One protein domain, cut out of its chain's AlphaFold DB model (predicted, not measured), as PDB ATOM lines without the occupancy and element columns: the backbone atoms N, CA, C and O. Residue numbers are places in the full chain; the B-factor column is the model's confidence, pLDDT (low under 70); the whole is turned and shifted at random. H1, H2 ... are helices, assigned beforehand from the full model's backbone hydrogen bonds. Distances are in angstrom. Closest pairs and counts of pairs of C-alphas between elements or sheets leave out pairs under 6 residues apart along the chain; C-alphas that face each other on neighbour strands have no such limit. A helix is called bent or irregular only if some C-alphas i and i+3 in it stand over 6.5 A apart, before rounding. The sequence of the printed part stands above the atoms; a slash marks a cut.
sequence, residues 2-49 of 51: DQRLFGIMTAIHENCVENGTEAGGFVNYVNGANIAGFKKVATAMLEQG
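AT A GLANCE: This is residues 2 to 49 of the 51 residues of the protein "Glutamate dehydrogenase" of Actinobacillus minor NM305 (UniProt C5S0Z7). Two long helices of equal length, H1 and H2, meet near their ends as an L, with residues 12 to 20 of H1 and 29 to 36 of H2 making the corner and the loop of residues 21 to 28 joining them there. The two arms stick out from the corner at residues 2 to 11 and 40 to 49, which stand free. The printed part has 48 residues with two named helices, H1 then H2 along the chain, and no named strand; its class is all helix. The whole is loose, with a radius of gyration of the C-alphas of 12.7 A, and flat, spanning 36 by 34 by 12 A.

HOW THE PARTS SIT: H1, residues 2 to 20, touches H2, residues 29 to 47, with 24 pairs of C-alphas within 8 A. The closest C-alphas of the two helices are those of Gly 20 and Gly 32, 3.7 A apart. H1 touches H2 with residues 12 to 20 alone, and H2 touches H1 with residues 29 to 36 alone. Their lines stand about perpendicular, at 88 degrees, and their centres are 14.7 A apart. In both H1 and H2 every O i to N i+4 pair is within hydrogen-bond range.

IN THESE COORDINATES: H1 runs 26.2 A from C-alpha 2 at (559.388, 239.571, 469.994) to C-alpha 20 at (545.400, 261.153, 464.931). H2 runs 26.7 A from C-alpha 29 at (549.701, 260.142, 468.826) to C-alpha 47 at (526.810, 246.692, 471.399). Each helix has 19 residues, and neither is bent.

THE WHOLE: The two C-alphas farthest apart are those of Gly 24 and Gly 49, at 38.0 A. The printed part has no cut. The link from H1 to H2, with 8 residues, is short. The mean pLDDT of the printed part is 95.2, and no printed residue is under 70.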
ATOM      1  N   ASP A   2     559.248 238.317 470.749       86.06
ATOM      2  CA  ASP A   2     559.388 239.571 469.994       86.06
ATOM      3  C   ASP A   2     558.346 239.774 468.899       86.06
ATOM      4  O   ASP A   2     557.776 240.852 468.813       86.06
ATOM      5  N   GLN A   3     557.998 238.738 468.129       94.00
ATOM      6  CA  GLN A   3     557.039 238.891 467.026       94.00
ATOM      7  C   GLN A   3     555.645 239.344 467.491       94.00
ATOM      8  O   GLN A   3     554.975 240.113 466.806       94.00
ATOM      9  N   ARG A   4     555.207 238.887 468.673       94.94
ATOM     10  CA  ARG A   4     553.912 239.279 469.241       94.94
ATOM     11  C   ARG A   4     553.954 240.715 469.746       94.94
ATOM     12  O   ARG A   4     553.021 241.466 469.487       94.94
ATOM     13  N   LEU A   5     555.017 241.086 470.460       96.12
ATOM     14  CA  LEU A   5     555.190 242.454 470.942       96.12
ATOM     15  C   LEU A   5     555.303 243.435 469.771       96.12
ATOM     16  O   LEU A   5     554.630 244.460 469.778       96.12
ATOM     17  N   PHE A   6     556.079 243.084 468.744       96.62
ATOM     18  CA  PHE A   6     556.198 243.860 467.515       96.62
ATOM     19  C   PHE A   6     554.830 244.073 466.864       96.62
ATOM     20  O   PHE A   6     554.443 245.212 466.641       96.62
ATOM     21  N   GLY A   7     554.046 243.005 466.674       97.69
ATOM     22  CA  GLY A   7     552.695 243.116 466.118       97.69
ATOM     23  C   GLY A   7     551.752 243.983 466.960       97.69
ATOM     24  O   GLY A   7     550.981 244.763 466.407       97.69
ATOM     25  N   ILE A   8     551.838 243.903 468.293       97.12
ATOM     26  CA  ILE A   8     551.063 244.776 469.190       97.12
ATOM     27  C   ILE A   8     551.455 246.243 468.982       97.12
ATOM     28  O   ILE A   8     550.578 247.093 468.850       97.12
ATOM     29  N   MET A   9     552.752 246.548 468.924       97.56
ATOM     30  CA  MET A   9     553.231 247.919 468.726       97.56
ATOM     31  C   MET A   9     552.880 248.463 467.337       97.56
ATOM     32  O   MET A   9     552.493 249.625 467.233       97.56
ATOM     33  N   THR A  10     552.940 247.631 466.292       97.94
ATOM     34  CA  THR A  10     552.476 247.987 464.942       97.94
ATOM     35  C   THR A  10     550.993 248.343 464.951       97.94
ATOM     36  O   THR A  10     550.629 249.419 464.489       97.94
ATOM     37  N   ALA A  11     550.149 247.516 465.575       97.44
ATOM     38  CA  ALA A  11     548.721 247.800 465.679       97.44
ATOM     39  C   ALA A  11     548.432 249.087 466.476       97.44
ATOM     40  O   ALA A  11     547.525 249.847 466.136       97.44
ATOM     41  N   ILE A  12     549.195 249.366 467.541       97.06
ATOM     42  CA  ILE A  12     549.074 250.624 468.300       97.06
ATOM     43  C   ILE A  12     549.426 251.825 467.411       97.06
ATOM     44  O   ILE A  12     548.695 252.816 467.407       97.06
ATOM     45  N   HIS A  13     550.516 251.734 466.646       97.56
ATOM     46  CA  HIS A  13     550.935 252.775 465.711       97.56
ATOM     47  C   HIS A  13     549.877 253.042 464.633       97.56
ATOM     48  O   HIS A  13     549.481 254.191 464.453       97.56
ATOM     49  N   GLU A  14     549.371 251.997 463.978       98.00
ATOM     50  CA  GLU A  14     548.336 252.103 462.941       98.00
ATOM     51  C   GLU A  14     547.082 252.816 463.462       98.00
ATOM     52  O   GLU A  14     546.596 253.746 462.824       98.00
ATOM     53  N   ASN A  15     546.625 252.473 464.672       97.69
ATOM     54  CA  ASN A  15     545.492 253.150 465.307       97.69
ATOM     55  C   ASN A  15     545.751 254.648 465.534       97.69
ATOM     56  O   ASN A  15     544.848 255.467 465.351       97.69
ATOM     57  N   CYS A  16     546.970 255.021 465.933       97.88
ATOM     58  CA  CYS A  16     547.331 256.421 466.142       97.88
ATOM     59  C   CYS A  16     547.392 257.198 464.824       97.88
ATOM     60  O   CYS A  16     546.957 258.344 464.781       97.88
ATOM     61  N   VAL A  17     547.894 256.577 463.753       97.69
ATOM     62  CA  VAL A  17     547.912 257.170 462.411       97.69
ATOM     63  C   VAL A  17     546.486 257.357 461.896       97.69
ATOM     64  O   VAL A  17     546.124 258.464 461.508       97.69
ATOM     65  N   GLU A  18     545.642 256.329 461.955       97.06
ATOM     66  CA  GLU A  18     544.263 256.399 461.452       97.06
ATOM     67  C   GLU A  18     543.431 257.478 462.163       97.06
ATOM     68  O   GLU A  18     542.682 258.210 461.520       97.06
ATOM     69  N   ASN A  19     543.575 257.603 463.486       96.88
ATOM     70  CA  ASN A  19     542.705 258.453 464.305       96.88
ATOM     71  C   ASN A  19     543.336 259.796 464.710       96.88
ATOM     72  O   ASN A  19     542.645 260.648 465.262       96.88
ATOM     73  N   GLY A  20     544.639 259.978 464.494       96.81
ATOM     74  CA  GLY A  20     545.400 261.153 464.931       96.81
ATOM     75  C   GLY A  20     546.055 261.938 463.799       96.81
ATOM     76  O   GLY A  20     546.777 262.890 464.085       96.81
ATOM     77  N   THR A  21     545.853 261.551 462.533       97.44
ATOM     78  CA  THR A  21     546.380 262.316 461.395       97.44
ATOM     79  C   THR A  21     545.601 263.618 461.226       97.44
ATOM     80  O   THR A  21     544.394 263.619 460.989       97.44
ATOM     81  N   GLU A  22     546.312 264.734 461.327       94.44
ATOM     82  CA  GLU A  22     545.796 266.085 461.146       94.44
ATOM     83  C   GLU A  22     546.067 266.597 459.717       94.44
ATOM     84  O   GLU A  22     546.787 265.984 458.917       94.44
ATOM     85  N   ALA A  23     545.478 267.746 459.374       90.94
ATOM     86  CA  ALA A  23     545.699 268.379 458.078       90.94
ATOM     87  C   ALA A  23     547.201 268.632 457.845       90.94
ATOM     88  O   ALA A  23     547.895 269.177 458.699       90.94
ATOM     89  N   GLY A  24     547.704 268.226 456.676       90.06
ATOM     90  CA  GLY A  24     549.133 268.309 456.351       90.06
ATOM     91  C   GLY A  24     549.951 267.060 456.702       90.06
ATOM     92  O   GLY A  24     551.158 267.065 456.487       90.06
ATOM     93  N   GLY A  25     549.321 265.982 457.186       91.94
ATOM     94  CA  GLY A  25     549.965 264.671 457.356       91.94
ATOM     95  C   GLY A  25     550.746 264.499 458.661       91.94
ATOM     96  O   GLY A  25     551.437 263.496 458.831       91.94
ATOM     97  N   PHE A  26     550.641 265.453 459.588       95.56
ATOM     98  CA  PHE A  26     551.171 265.303 460.941       95.56
ATOM     99  C   PHE A  26     550.313 264.322 461.746       95.56
ATOM    100  O   PHE A  26     549.088 264.388 461.693       95.56
ATOM    101  N   VAL A  27     550.950 263.436 462.516       97.44
ATOM    102  CA  VAL A  27     550.254 262.444 463.347       97.44
ATOM    103  C   VAL A  27     550.390 262.809 464.820       97.44
ATOM    104  O   VAL A  27     551.471 262.722 465.405       97.44
ATOM    105  N   ASN A  28     549.269 263.154 465.443       97.50
ATOM    106  CA  ASN A  28     549.171 263.404 466.870       97.50
ATOM    107  C   ASN A  28     548.833 262.107 467.620       97.50
ATOM    108  O   ASN A  28     547.672 261.717 467.735       97.50
ATOM    109  N   TYR A  29     549.856 261.437 468.151       97.25
ATOM    110  CA  TYR A  29     549.701 260.142 468.826       97.25
ATOM    111  C   TYR A  29     548.866 260.202 470.101       97.25
ATOM    112  O   TYR A  29     548.189 259.230 470.419       97.25
ATOM    113  N   VAL A  30     548.893 261.320 470.830       97.44
ATOM    114  CA  VAL A  30     548.090 261.466 472.051       97.44
ATOM    115  C   VAL A  30     546.611 261.507 471.683       97.44
ATOM    116  O   VAL A  30     545.812 260.752 472.236       97.44
ATOM    117  N   ASN A  31     546.254 262.329 470.694       97.00
ATOM    118  CA  ASN A  31     544.884 262.399 470.198       97.00
ATOM    119  C   ASN A  31     544.457 261.072 469.560       97.00
ATOM    120  O   ASN A  31     543.408 260.539 469.915       97.00
ATOM    121  N   GLY A  32     545.292 260.499 468.690       97.50
ATOM    122  CA  GLY A  32     545.009 259.235 468.015       97.50
ATOM    123  C   GLY A  32     544.795 258.073 468.986       97.50
ATOM    124  O   GLY A  32     543.809 257.348 468.860       97.50
ATOM    125  N   ALA A  33     545.652 257.928 470.003       97.94
ATOM    126  CA  ALA A  33     545.508 256.889 471.022       97.94
ATOM    127  C   ALA A  33     544.220 257.057 471.843       97.94
ATOM    128  O   ALA A  33     543.501 256.082 472.070       97.94
ATOM    129  N   ASN A  34     543.898 258.290 472.247       97.56
ATOM    130  CA  ASN A  34     542.692 258.583 473.021       97.56
ATOM    131  C   ASN A  34     541.413 258.325 472.212       97.56
ATOM    132  O   ASN A  34     540.490 257.688 472.718       97.56
ATOM    133  N   ILE A  35     541.367 258.766 470.950       97.06
ATOM    134  CA  ILE A  35     540.219 258.556 470.057       97.06
ATOM    135  C   ILE A  35     540.025 257.061 469.780       97.06
ATOM    136  O   ILE A  35     538.916 256.551 469.944       97.06
ATOM    137  N   ALA A  36     541.093 256.341 469.421       96.88
ATOM    138  CA  ALA A  36     541.024 254.908 469.138       96.88
ATOM    139  C   ALA A  36     540.582 254.097 470.370       96.88
ATOM    140  O   ALA A  36     539.700 253.238 470.275       96.88
ATOM    141  N   GLY A  37     541.148 254.399 471.544       95.94
ATOM    142  CA  GLY A  37     540.781 253.759 472.807       95.94
ATOM    143  C   GLY A  37     539.325 254.021 473.191       95.94
ATOM    144  O   GLY A  37     538.591 253.081 473.505       95.94
ATOM    145  N   PHE A  38     538.882 255.278 473.099       96.56
ATOM    146  CA  PHE A  38     537.500 255.657 473.387       96.56
ATOM    147  C   PHE A  38     536.516 254.983 472.429       96.56
ATOM    148  O   PHE A  38     535.556 254.368 472.884       96.56
ATOM    149  N   LYS A  39     536.774 255.028 471.116       95.88
ATOM    150  CA  LYS A  39     535.917 254.416 470.089       95.88
ATOM    151  C   LYS A  39     535.714 252.926 470.344       95.88
ATOM    152  O   LYS A  39     534.585 252.448 470.257       95.88
ATOM    153  N   LYS A  40     536.775 252.200 470.709       93.56
ATOM    154  CA  LYS A  40     536.700 250.766 471.019       93.56
ATOM    155  C   LYS A  40     535.774 250.478 472.202       93.56
ATOM    156  O   LYS A  40     534.927 249.594 472.113       93.56
ATOM    157  N   VAL A  41     535.927 251.225 473.294       94.00
ATOM    158  CA  VAL A  41     535.107 251.055 474.502       94.00
ATOM    159  C   VAL A  41     533.667 251.493 474.245       94.00
ATOM    160  O   VAL A  41     532.748 250.741 474.541       94.00
ATOM    161  N   ALA A  42     533.462 252.660 473.632       94.50
ATOM    162  CA  ALA A  42     532.138 253.182 473.312       94.50
ATOM    163  C   ALA A  42     531.357 252.244 472.379       94.50
ATOM    164  O   ALA A  42     530.178 252.001 472.615       94.50
ATOM    165  N   THR A  43     532.015 251.666 471.369       93.25
ATOM    166  CA  THR A  43     531.391 250.671 470.479       93.25
ATOM    167  C   THR A  43     530.957 249.438 471.267       93.25
ATOM    168  O   THR A  43     529.801 249.046 471.179       93.25
ATOM    169  N   ALA A  44     531.834 248.889 472.114       93.69
ATOM    170  CA  ALA A  44     531.496 247.738 472.949       93.69
ATOM    171  C   ALA A  44     530.356 248.037 473.942       93.69
ATOM    172  O   ALA A  44     529.521 247.173 474.194       93.69
ATOM    173  N   MET A  45     530.298 249.256 474.490       93.19
ATOM    174  CA  MET A  45     529.196 249.698 475.350       93.19
ATOM    175  C   MET A  45     527.879 249.781 474.573       93.19
ATOM    176  O   MET A  45     526.865 249.306 475.065       93.19
ATOM    177  N   LEU A  46     527.886 250.329 473.353       91.75
ATOM    178  CA  LEU A  46     526.695 250.391 472.497       91.75
ATOM    179  C   LEU A  46     526.205 248.997 472.082       91.75
ATOM    180  O   LEU A  46     525.002 248.752 472.077       91.75
ATOM    181  N   GLU A  47     527.122 248.082 471.759       93.06
ATOM    182  CA  GLU A  47     526.810 246.692 471.399       93.06
ATOM    183  C   GLU A  47     526.212 245.899 472.568       93.06
ATOM    184  O   GLU A  47     525.333 245.065 472.360       93.06
ATOM    185  N   GLN A  48     526.660 246.171 473.798       86.81
ATOM    186  CA  GLN A  48     526.088 245.581 475.013       86.81
ATOM    187  C   GLN A  48     524.722 246.187 475.383       86.81
ATOM    188  O   GLN A  48     524.022 245.628 476.223       86.81
ATOM    189  N   GLY A  49     524.309 247.276 474.724       82.31
ATOM    190  CA  GLY A  49     523.053 247.973 474.978       82.31
ATOM    191  C   GLY A  49     523.114 248.881 476.208       82.31
ATOM    192  O   GLY A  49     524.163 249.402 476.579       82.31
TER     193      GLY A  49